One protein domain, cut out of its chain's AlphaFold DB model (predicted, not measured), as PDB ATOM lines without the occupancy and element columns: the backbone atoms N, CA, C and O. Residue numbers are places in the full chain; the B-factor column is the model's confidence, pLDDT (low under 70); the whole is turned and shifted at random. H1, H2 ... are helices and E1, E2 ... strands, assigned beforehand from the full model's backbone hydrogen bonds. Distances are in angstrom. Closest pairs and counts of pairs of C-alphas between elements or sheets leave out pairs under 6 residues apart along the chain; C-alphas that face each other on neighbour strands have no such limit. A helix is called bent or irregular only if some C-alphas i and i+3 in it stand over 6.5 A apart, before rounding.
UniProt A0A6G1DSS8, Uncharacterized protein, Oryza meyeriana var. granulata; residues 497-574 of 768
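Overview. This is residues 497 to 574 of the 768 residues of an uncharacterized protein of Oryza meyeriana var. granulata (UniProt A0A6G1DSS8). Three parallel strands side by side make a small wall, and the short helix H1 and the longer helix H2 stand off from it at a distance, with an open space between. H2 runs back against the strands' direction and comes near the sheet with one end, while H3 follows E3 near the far end of that strand. The 78 printed residues hold E1, H1, E2, H2, E3 and H3 in this order; the sheet's order is E1, E2, E3, and the class is mixed, helices and strands. The whole is compact, with a radius of gyration of the C-alphas of 12.7 A and spans of 34 by 29 by 17 A.

Along the chain. E2 is residues 529 to 535, 19.3 A long; E1 is 504 to 509, beginning at C-alpha 504 (39.462, -13.711, -4.576), and E3 is 559 to 565, 19.8 A. H2 is 541 to 552, 16.3 A. H1 is 516 to 519, only just irregular, with C-alphas 516 and 519 6.53 A apart. H3 is 568 to 573, ending at C-alpha 573 (49.510, 5.180, -7.984).

Arrangement. E2 is parallel to E1 at 11 degrees, with N 532 and O 506 2.8 A apart. It is parallel to E3 at 15 degrees, with N 560 and O 529 2.8 A apart. E1, H1, E2 and E2, H2, E3 are strand-helix-strand units, two parallel neighbour strands with a helix between, both with right-handed crossovers. H2 is only just on the sheet, with 5 pairs of C-alphas within 10 A, and only grazes it with residues 551 to 552; the closest C-alphas of H2 and E3, those of Leu 551 and Ile 559, are 7.8 A apart. H3 is on the sheet but only grazes it with residues 570 to 573. H1 is not on it, and is only just apart from H2, the closest C-alphas being 8.3 A apart. In H2 every O i to N i+4 pair is within hydrogen-bond range; in H3 0 of 2 are, against 3 of 3 O i to N i+3 pairs, and H1 is too short for an i+4 pair.

Size, cuts and confidence. The C-alphas farthest apart, of Ser 525 and Glu 568, are 35.0 A apart. The printed part has no cut and no long link. Mean pLDDT of the printed part is 71.8; 27 residues are under 70, among them residues 510 to 526.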
ATOM      1  N   ARG A 497      45.671 -20.643 -13.400       65.38
ATOM      2  CA  ARG A 497      46.935 -20.308 -12.719       65.38
ATOM      3  C   ARG A 497      46.768 -19.073 -11.838       65.38
ATOM      4  O   ARG A 497      47.367 -19.000 -10.764       65.38
ATOM      5  N   VAL A 498      45.931 -18.126 -12.264       67.50
ATOM      6  CA  VAL A 498      45.599 -16.916 -11.504       67.50
ATOM      7  C   VAL A 498      44.655 -17.260 -10.350       67.50
ATOM      8  O   VAL A 498      44.951 -16.856  -9.225       67.50
ATOM      9  N   ARG A 499      43.610 -18.081 -10.562       67.62
ATOM     10  CA  ARG A 499      42.739 -18.575  -9.465       67.62
ATOM     11  C   ARG A 499      43.504 -19.393  -8.420       67.62
ATOM     12  O   ARG A 499      43.300 -19.212  -7.222       67.62
ATOM     13  N   ASN A 500      44.429 -20.251  -8.855       74.75
ATOM     14  CA  ASN A 500      45.282 -21.042  -7.963       74.75
ATOM     15  C   ASN A 500      46.206 -20.170  -7.089       74.75
ATOM     16  O   ASN A 500      46.669 -20.623  -6.040       74.75
ATOM     17  N   PHE A 501      46.477 -18.918  -7.485       78.06
ATOM     18  CA  PHE A 501      47.267 -17.979  -6.687       78.06
ATOM     19  C   PHE A 501      46.423 -16.956  -5.910       78.06
ATOM     20  O   PHE A 501      46.822 -16.586  -4.805       78.06
ATOM     21  N   PHE A 502      45.287 -16.500  -6.442       80.25
ATOM     22  CA  PHE A 502      44.383 -15.536  -5.807       80.25
ATOM     23  C   PHE A 502      43.010 -16.167  -5.572       80.25
ATOM     24  O   PHE A 502      42.244 -16.386  -6.504       80.25
ATOM     25  N   SER A 503      42.673 -16.401  -4.302       75.81
ATOM     26  CA  SER A 503      41.386 -16.983  -3.906       75.81
ATOM     27  C   SER A 503      40.201 -16.031  -4.106       75.81
ATOM     28  O   SER A 503      39.054 -16.474  -4.076       75.81
ATOM     29  N   HIS A 504      40.465 -14.733  -4.290       73.56
ATOM     30  CA  HIS A 504      39.462 -13.711  -4.576       73.56
ATOM     31  C   HIS A 504      39.980 -12.754  -5.655       73.56
ATOM     32  O   HIS A 504      41.046 -12.154  -5.489       73.56
ATOM     33  N   ILE A 505      39.220 -12.596  -6.737       77.44
ATOM     34  CA  ILE A 505      39.518 -11.694  -7.855       77.44
ATOM     35  C   ILE A 505      38.317 -10.760  -8.027       77.44
ATOM     36  O   ILE A 505      37.176 -11.211  -7.974       77.44
ATOM     37  N   PHE A 506      38.566  -9.461  -8.193       72.56
ATOM     38  CA  PHE A 506      37.528  -8.442  -8.354       72.56
ATOM     39  C   PHE A 506      37.885  -7.480  -9.484       72.56
ATOM     40  O   PHE A 506      39.025  -7.016  -9.562       72.56
ATOM     41  N   PHE A 507      36.895  -7.129 -10.301       71.00
ATOM     42  CA  PHE A 507      37.014  -6.142 -11.370       71.00
ATOM     43  C   PHE A 507      36.178  -4.906 -11.020       71.00
ATOM     44  O   PHE A 507      35.015  -5.036 -10.647       71.00
ATOM     45  N   PHE A 508      36.770  -3.719 -11.140       71.00
ATOM     46  CA  PHE A 508      36.113  -2.434 -10.892       71.00
ATOM     47  C   PHE A 508      36.374  -1.459 -12.040       71.00
ATOM     48  O   PHE A 508      37.484  -1.372 -12.567       71.00
ATOM     49  N   LYS A 509      35.368  -0.657 -12.372       70.38
ATOM     50  CA  LYS A 509      35.482   0.543 -13.202       70.38
ATOM     51  C   LYS A 509      35.559   1.780 -12.308       70.38
ATOM     52  O   LYS A 509      35.183   1.759 -11.138       70.38
ATOM     53  N   GLU A 510      36.030   2.889 -12.868       64.44
ATOM     54  CA  GLU A 510      36.191   4.167 -12.157       64.44
ATOM     55  C   GLU A 510      34.946   4.626 -11.371       64.44
ATOM     56  O   GLU A 510      35.074   5.188 -10.280       64.44
ATOM     57  N   ASP A 511      33.742   4.403 -11.905       64.12
ATOM     58  CA  ASP A 511      32.502   4.828 -11.247       64.12
ATOM     59  C   ASP A 511      32.129   3.929 -10.049       64.12
ATOM     60  O   ASP A 511      31.585   4.434  -9.064       64.12
ATOM     61  N   ASP A 512      32.542   2.658 -10.040       64.81
ATOM     62  CA  ASP A 512      32.311   1.720  -8.927       64.81
ATOM     63  C   ASP A 512      33.066   2.157  -7.656       64.81
ATOM     64  O   ASP A 512      32.587   1.976  -6.535       64.81
ATOM     65  N   LEU A 513      34.218   2.826  -7.815       64.25
ATOM     66  CA  LEU A 513      34.981   3.414  -6.704       64.25
ATOM     67  C   LEU A 513      34.290   4.634  -6.070       64.25
ATOM     68  O   LEU A 513      34.550   4.967  -4.906       64.25
ATOM     69  N   LYS A 514      33.427   5.323  -6.827       59.03
ATOM     70  CA  LYS A 514      32.673   6.502  -6.368       59.03
ATOM     71  C   LYS A 514      31.377   6.094  -5.670       59.03
ATOM     72  O   LYS A 514      30.920   6.795  -4.760       59.03
ATOM     73  N   ILE A 515      30.790   4.965  -6.069       49.78
ATOM     74  CA  ILE A 515      29.549   4.441  -5.497       49.78
ATOM     75  C   ILE A 515      29.780   3.959  -4.053       49.78
ATOM     76  O   ILE A 515      30.876   3.622  -3.601       49.78
ATOM     77  N   ARG A 516      28.707   3.989  -3.258       43.25
ATOM     78  CA  ARG A 516      28.713   3.671  -1.822       43.25
ATOM     79  C   ARG A 516      28.846   2.162  -1.529       43.25
ATOM     80  O   ARG A 516      28.808   1.791  -0.363       43.25
ATOM     81  N   GLU A 517      29.020   1.328  -2.558       45.94
ATOM     82  CA  GLU A 517      28.921  -0.143  -2.543       45.94
ATOM     83  C   GLU A 517      30.183  -0.898  -2.109       45.94
ATOM     84  O   GLU A 517      30.104  -2.090  -1.831       45.94
ATOM     85  N   LEU A 518      31.309  -0.218  -1.865       51.91
ATOM     86  CA  LEU A 518      32.413  -0.801  -1.077       51.91
ATOM     87  C   LEU A 518      32.000  -1.158   0.376       51.91
ATOM     88  O   LEU A 518      32.803  -1.697   1.130       51.91
ATOM     89  N   SER A 519      30.742  -0.903   0.765       45.75
ATOM     90  CA  SER A 519      30.069  -1.512   1.920       45.75
ATOM     91  C   SER A 519      29.627  -2.970   1.707       45.75
ATOM     92  O   SER A 519      28.897  -3.505   2.543       45.75
ATOM     93  N   LEU A 520      30.013  -3.618   0.606       47.31
ATOM     94  CA  LEU A 520      29.929  -5.068   0.471       47.31
ATOM     95  C   LEU A 520      30.650  -5.724   1.652       47.31
ATOM     96  O   LEU A 520      31.815  -5.441   1.934       47.31
ATOM     97  N   ASN A 521      29.939  -6.613   2.345       45.56
ATOM     98  CA  ASN A 521      30.509  -7.439   3.401       45.56
ATOM     99  C   ASN A 521      31.512  -8.419   2.780       45.56
ATOM    100  O   ASN A 521      31.175  -9.581   2.537       45.56
ATOM    101  N   PHE A 522      32.751  -7.968   2.568       55.03
ATOM    102  CA  PHE A 522      33.907  -8.844   2.452       55.03
ATOM    103  C   PHE A 522      34.004  -9.615   3.770       55.03
ATOM    104  O   PHE A 522      34.624  -9.169   4.736       55.03
ATOM    105  N   LYS A 523      33.302 -10.756   3.837       50.03
ATOM    106  CA  LYS A 523      33.454 -11.716   4.927       50.03
ATOM    107  C   LYS A 523      34.947 -11.973   5.073       50.03
ATOM    108  O   LYS A 523      35.651 -12.068   4.074       50.03
ATOM    109  N   THR A 524      35.412 -12.070   6.312       52.88
ATOM    110  CA  THR A 524      36.823 -12.238   6.677       52.88
ATOM    111  C   THR A 524      37.332 -13.643   6.328       52.88
ATOM    112  O   THR A 524      37.744 -14.402   7.204       52.88
ATOM    113  N   SER A 525      37.240 -14.023   5.054       57.19
ATOM    114  CA  SER A 525      37.841 -15.221   4.489       57.19
ATOM    115  C   SER A 525      39.343 -14.999   4.380       57.19
ATOM    116  O   SER A 525      39.800 -14.048   3.756       57.19
ATOM    117  N   GLN A 526      40.125 -15.879   4.998       65.44
ATOM    118  CA  GLN A 526      41.568 -15.881   4.790       65.44
ATOM    119  C   GLN A 526      41.857 -16.213   3.324       65.44
ATOM    120  O   GLN A 526      41.301 -17.168   2.786       65.44
ATOM    121  N   GLY A 527      42.719 -15.426   2.683       74.25
ATOM    122  CA  GLY A 527      42.955 -15.555   1.255       74.25
ATOM    123  C   GLY A 527      43.923 -14.522   0.695       74.25
ATOM    124  O   GLY A 527      44.361 -13.601   1.392       74.25
ATOM    125  N   LYS A 528      44.232 -14.687  -0.592       84.44
ATOM    126  CA  LYS A 528      44.966 -13.720  -1.414       84.44
ATOM    127  C   LYS A 528      43.985 -13.025  -2.350       84.44
ATOM    128  O   LYS A 528      43.123 -13.677  -2.935       84.44
ATOM    129  N   TYR A 529      44.154 -11.719  -2.504       83.31
ATOM    130  CA  TYR A 529      43.200 -10.847  -3.183       83.31
ATOM    131  C   TYR A 529      43.845 -10.177  -4.395       83.31
ATOM    132  O   TYR A 529      44.926  -9.596  -4.272       83.31
ATOM    133  N   LEU A 530      43.166 -10.215  -5.540       86.12
ATOM    134  CA  LEU A 530      43.509  -9.465  -6.744       86.12
ATOM    135  C   LEU A 530      42.380  -8.488  -7.082       86.12
ATOM    136  O   LEU A 530      41.226  -8.881  -7.218       86.12
ATOM    137  N   PHE A 531      42.728  -7.218  -7.249       82.25
ATOM    138  CA  PHE A 531      41.818  -6.171  -7.706       82.25
ATOM    139  C   PHE A 531      42.294  -5.649  -9.059       82.25
ATOM    140  O   PHE A 531      43.435  -5.205  -9.164       82.25
ATOM    141  N   VAL A 532      41.444  -5.678 -10.080       83.06
ATOM    142  CA  VAL A 532      41.708  -5.100 -11.404       83.06
ATOM    143  C   VAL A 532      40.817  -3.874 -11.562       83.06
ATOM    144  O   VAL A 532      39.600  -3.977 -11.443       83.06
ATOM    145  N   ILE A 533      41.420  -2.706 -11.774       80.94
ATOM    146  CA  ILE A 533      40.715  -1.422 -11.732       80.94
ATOM    147  C   ILE A 533      40.958  -0.659 -13.031       80.94
ATOM    148  O   ILE A 533      42.091  -0.265 -13.311       80.94
ATOM    149  N   GLU A 534      39.898  -0.438 -13.809       79.38
ATOM    150  CA  GLU A 534      39.942   0.322 -15.060       79.38
ATOM    151  C   GLU A 534      39.560   1.794 -14.837       79.38
ATOM    152  O   GLU A 534      38.406   2.140 -14.559       79.38
ATOM    153  N   PHE A 535      40.538   2.677 -15.026       72.56
ATOM    154  CA  PHE A 535      40.352   4.118 -15.106       72.56
ATOM    155  C   PHE A 535      40.307   4.567 -16.561       72.56
ATOM    156  O   PHE A 535      41.306   4.569 -17.287       72.56
ATOM    157  N   ILE A 536      39.124   5.001 -16.980       60.31
ATOM    158  CA  ILE A 536      38.913   5.564 -18.313       60.31
ATOM    159  C   ILE A 536      39.505   6.989 -18.367       60.31
ATOM    160  O   ILE A 536      39.964   7.418 -19.431       60.31
ATOM    161  N   TRP A 537      39.540   7.685 -17.220       63.53
ATOM    162  CA  TRP A 537      39.986   9.072 -17.048       63.53
ATOM    163  C   TRP A 537      41.210   9.210 -16.130       63.53
ATOM    164  O   TRP A 537      41.833   8.226 -15.733       63.53
ATOM    165  N   ASP A 538      41.584  10.454 -15.811       64.38
ATOM    166  CA  ASP A 538      42.494  10.710 -14.695       64.38
ATOM    167  C   ASP A 538      41.842  10.247 -13.384       64.38
ATOM    168  O   ASP A 538      40.680  10.548 -13.110       64.38
ATOM    169  N   VAL A 539      42.610   9.520 -12.572       68.12
ATOM    170  CA  VAL A 539      42.165   8.948 -11.297       68.12
ATOM    171  C   VAL A 539      41.641  10.030 -10.353       68.12
ATOM    172  O   VAL A 539      42.357  10.977 -10.019       68.12
ATOM    173  N   ASP A 540      40.429   9.824  -9.841       74.38
ATOM    174  CA  ASP A 540      39.911  10.545  -8.681       74.38
ATOM    175  C   ASP A 540      40.760  10.185  -7.449       74.38
ATOM    176  O   ASP A 540      40.626   9.107  -6.862       74.38
ATOM    177  N   GLU A 541      41.668  11.089  -7.071       81.75
ATOM    178  CA  GLU A 541      42.574  10.899  -5.935       81.75
ATOM    179  C   GLU A 541      41.820  10.673  -4.617       81.75
ATOM    180  O   GLU A 541      42.314   9.935  -3.763       81.75
ATOM    181  N   ALA A 542      40.622  11.240  -4.438       80.69
ATOM    182  CA  ALA A 542      39.842  11.063  -3.217       80.69
ATOM    183  C   ALA A 542      39.192   9.671  -3.169       80.69
ATOM    184  O   ALA A 542      39.256   8.998  -2.134       80.69
ATOM    185  N   ALA A 543      38.634   9.201  -4.289       76.69
ATOM    186  CA  ALA A 543      38.120   7.837  -4.419       76.69
ATOM    187  C   ALA A 543      39.242   6.794  -4.262       76.69
ATOM    188  O   ALA A 543      39.089   5.828  -3.511       76.69
ATOM    189  N   TRP A 544      40.407   7.030  -4.877       82.44
ATOM    190  CA  TRP A 544      41.589   6.180  -4.727       82.44
ATOM    191  C   TRP A 544      42.114   6.132  -3.286       82.44
ATOM    192  O   TRP A 544      42.314   5.047  -2.741       82.44
ATOM    193  N   THR A 545      42.268   7.284  -2.621       83.50
ATOM    194  CA  THR A 545      42.699   7.351  -1.207       83.50
ATOM    195  C   THR A 545      41.749   6.569  -0.293       83.50
ATOM    196  O   THR A 545      42.176   5.845   0.612       83.50
ATOM    197  N   LYS A 546      40.439   6.671  -0.550       79.50
ATOM    198  CA  LYS A 546      39.405   5.926   0.174       79.50
ATOM    199  C   LYS A 546      39.511   4.416  -0.084       79.50
ATOM    200  O   LYS A 546      39.448   3.641   0.867       79.50
ATOM    201  N   PHE A 547      39.733   3.997  -1.330       80.19
ATOM    202  CA  PHE A 547      39.969   2.594  -1.691       80.19
ATOM    203  C   PHE A 547      41.225   2.018  -1.012       80.19
ATOM    204  O   PHE A 547      41.153   0.961  -0.386       80.19
ATOM    205  N   GLN A 548      42.346   2.748  -1.019       80.12
ATOM    206  CA  GLN A 548      43.560   2.357  -0.290       80.12
ATOM    207  C   GLN A 548      43.305   2.191   1.216       80.12
ATOM    208  O   GLN A 548      43.778   1.226   1.815       80.12
ATOM    209  N   SER A 549      42.512   3.086   1.812       80.44
ATOM    210  CA  SER A 549      42.118   2.996   3.222       80.44
ATOM    211  C   SER A 549      41.271   1.747   3.513       80.44
ATOM    212  O   SER A 549      41.411   1.159   4.582       80.44
ATOM    213  N   TYR A 550      40.428   1.279   2.582       76.31
ATOM    214  CA  TYR A 550      39.735  -0.009   2.736       76.31
ATOM    215  C   TYR A 550      40.703  -1.196   2.679       76.31
ATOM    216  O   TYR A 550      40.639  -2.064   3.548       76.31
ATOM    217  N   LEU A 551      41.638  -1.216   1.720       78.12
ATOM    218  CA  LEU A 551      42.630  -2.296   1.604       78.12
ATOM    219  C   LEU A 551      43.539  -2.400   2.839       78.12
ATOM    220  O   LEU A 551      43.847  -3.505   3.274       78.12
ATOM    221  N   GLN A 552      43.919  -1.272   3.445       76.12
ATOM    222  CA  GLN A 552      44.695  -1.241   4.696       76.12
ATOM    223  C   GLN A 552      43.967  -1.879   5.890       76.12
ATOM    224  O   GLN A 552      44.620  -2.313   6.835       76.12
ATOM    225  N   ASN A 553      42.633  -1.948   5.853       72.75
ATOM    226  CA  ASN A 553      41.806  -2.535   6.908       72.75
ATOM    227  C   ASN A 553      41.400  -4.000   6.625       72.75
ATOM    228  O   ASN A 553      40.702  -4.603   7.441       72.75
ATOM    229  N   MET A 554      41.820  -4.597   5.501       72.62
ATOM    230  CA  MET A 554      41.560  -6.011   5.207       72.62
ATOM    231  C   MET A 554      42.539  -6.940   5.939       72.62
ATOM    232  O   MET A 554      43.756  -6.840   5.796       72.62
ATOM    233  N   ALA A 555      42.001  -7.918   6.670       58.97
ATOM    234  CA  ALA A 555      42.784  -8.965   7.323       58.97
ATOM    235  C   ALA A 555      43.129 -10.106   6.341       58.97
ATOM    236  O   ALA A 555      42.459 -11.137   6.326       58.97
ATOM    237  N   GLY A 556      44.178  -9.936   5.523       59.41
ATOM    238  CA  GLY A 556      44.616 -10.959   4.561       59.41
ATOM    239  C   GLY A 556      46.092 -10.865   4.156       59.41
ATOM    240  O   GLY A 556      46.636  -9.782   3.942       59.41
ATOM    241  N   THR A 557      46.759 -12.014   4.021       62.75
ATOM    242  CA  THR A 557      48.161 -12.123   3.586       62.75
ATOM    243  C   THR A 557      48.279 -12.195   2.062       62.75
ATOM    244  O   THR A 557      48.446 -13.264   1.476       62.75
ATOM    245  N   GLY A 558      48.274 -11.027   1.416       77.25
ATOM    246  CA  GLY A 558      48.647 -10.880   0.005       77.25
ATOM    247  C   GLY A 558      47.564 -10.229  -0.844       77.25
ATOM    248  O   GLY A 558      46.806 -10.913  -1.527       77.25
ATOM    249  N   ILE A 559      47.543  -8.896  -0.834       85.00
ATOM    250  CA  ILE A 559      46.723  -8.075  -1.729       85.00
ATOM    251  C   ILE A 559      47.579  -7.638  -2.925       85.00
ATOM    252  O   ILE A 559      48.720  -7.196  -2.758       85.00
ATOM    253  N   LYS A 560      47.023  -7.730  -4.133       89.06
ATOM    254  CA  LYS A 560      47.562  -7.140  -5.361       89.06
ATOM    255  C   LYS A 560      46.491  -6.289  -6.033       89.06
ATOM    256  O   LYS A 560      45.316  -6.642  -6.032       89.06
ATOM    257  N   VAL A 561      46.918  -5.172  -6.612       86.69
ATOM    258  CA  VAL A 561      46.057  -4.271  -7.380       86.69
ATOM    259  C   VAL A 561      46.715  -4.040  -8.734       86.69
ATOM    260  O   VAL A 561      47.865  -3.604  -8.793       86.69
ATOM    261  N   VAL A 562      45.994  -4.351  -9.804       88.44
ATOM    262  CA  VAL A 562      46.325  -4.002 -11.183       88.44
ATOM    263  C   VAL A 562      45.493  -2.780 -11.535       88.44
ATOM    264  O   VAL A 562      44.272  -2.790 -11.404       88.44
ATOM    265  N   VAL A 563      46.164  -1.716 -11.964       85.31
ATOM    266  CA  VAL A 563      45.522  -0.460 -12.346       85.31
ATOM    267  C   VAL A 563      45.738  -0.256 -13.839       85.31
ATOM    268  O   VAL A 563      46.876  -0.187 -14.299       85.31
ATOM    269  N   ILE A 564      44.642  -0.178 -14.587       84.88
ATOM    270  CA  ILE A 564      44.613   0.007 -16.039       84.88
ATOM    271  C   ILE A 564      44.120   1.425 -16.313       84.88
ATOM    272  O   ILE A 564      43.157   1.872 -15.695       84.88
ATOM    273  N   GLY A 565      44.746   2.144 -17.244       77.88
ATOM    274  CA  GLY A 565      44.226   3.438 -17.672       77.88
ATOM    275  C   GLY A 565      45.023   4.105 -18.782       77.88
ATOM    276  O   GLY A 565      45.990   3.552 -19.303       77.88
ATOM    277  N   ARG A 566      44.561   5.294 -19.182       73.06
ATOM    278  CA  ARG A 566      44.938   5.937 -20.456       73.06
ATOM    279  C   ARG A 566      45.852   7.159 -20.327       73.06
ATOM    280  O   ARG A 566      46.251   7.718 -21.347       73.06
ATOM    281  N   THR A 567      46.177   7.595 -19.109       72.75
ATOM    282  CA  THR A 567      47.031   8.767 -18.855       72.75
ATOM    283  C   THR A 567      48.271   8.379 -18.052       72.75
ATOM    284  O   THR A 567      48.206   7.557 -17.145       72.75
ATOM    285  N   GLU A 568      49.417   9.007 -18.336       77.50
ATOM    286  CA  GLU A 568      50.661   8.798 -17.567       77.50
ATOM    287  C   GLU A 568      50.510   9.172 -16.080       77.50
ATOM    288  O   GLU A 568      51.224   8.642 -15.230       77.50
ATOM    289  N   ASN A 569      49.530  10.019 -15.740       78.62
ATOM    290  CA  ASN A 569      49.177  10.339 -14.357       78.62
ATOM    291  C   ASN A 569      48.832   9.094 -13.531       78.62
ATOM    292  O   ASN A 569      48.998   9.128 -12.315       78.62
ATOM    293  N   ILE A 570      48.374   8.002 -14.155       80.00
ATOM    294  CA  ILE A 570      48.023   6.771 -13.441       80.00
ATOM    295  C   ILE A 570      49.241   6.049 -12.856       80.00
ATOM    296  O   ILE A 570      49.139   5.372 -11.832       80.00
ATOM    297  N   ALA A 571      50.422   6.247 -13.449       83.38
ATOM    298  CA  ALA A 571      51.656   5.615 -12.997       83.38
ATOM    299  C   ALA A 571      52.037   6.014 -11.561       83.38
ATOM    300  O   ALA A 571      52.678   5.228 -10.868       83.38
ATOM    301  N   LYS A 572      51.602   7.192 -11.081       85.19
ATOM    302  CA  LYS A 572      51.897   7.677  -9.717       85.19
ATOM    303  C   LYS A 572      51.211   6.872  -8.603       85.19
ATOM    304  O   LYS A 572      51.582   7.024  -7.445       85.19
ATOM    305  N   PHE A 573      50.219   6.042  -8.939       81.25
ATOM    306  CA  PHE A 573      49.510   5.180  -7.984       81.25
ATOM    307  C   PHE A 573      50.041   3.739  -7.956       81.25
ATOM    308  O   PHE A 573      49.687   2.972  -7.059       81.25
ATOM    309  N   GLY A 574      50.877   3.361  -8.929       83.62
ATOM    310  CA  GLY A 574      51.510   2.048  -8.996       83.62
ATOM    311  C   GLY A 574      52.722   1.937  -8.069       83.62
ATOM    312  O   GLY A 574      53.434   2.908  -7.827       83.62
TER     313      GLY A 574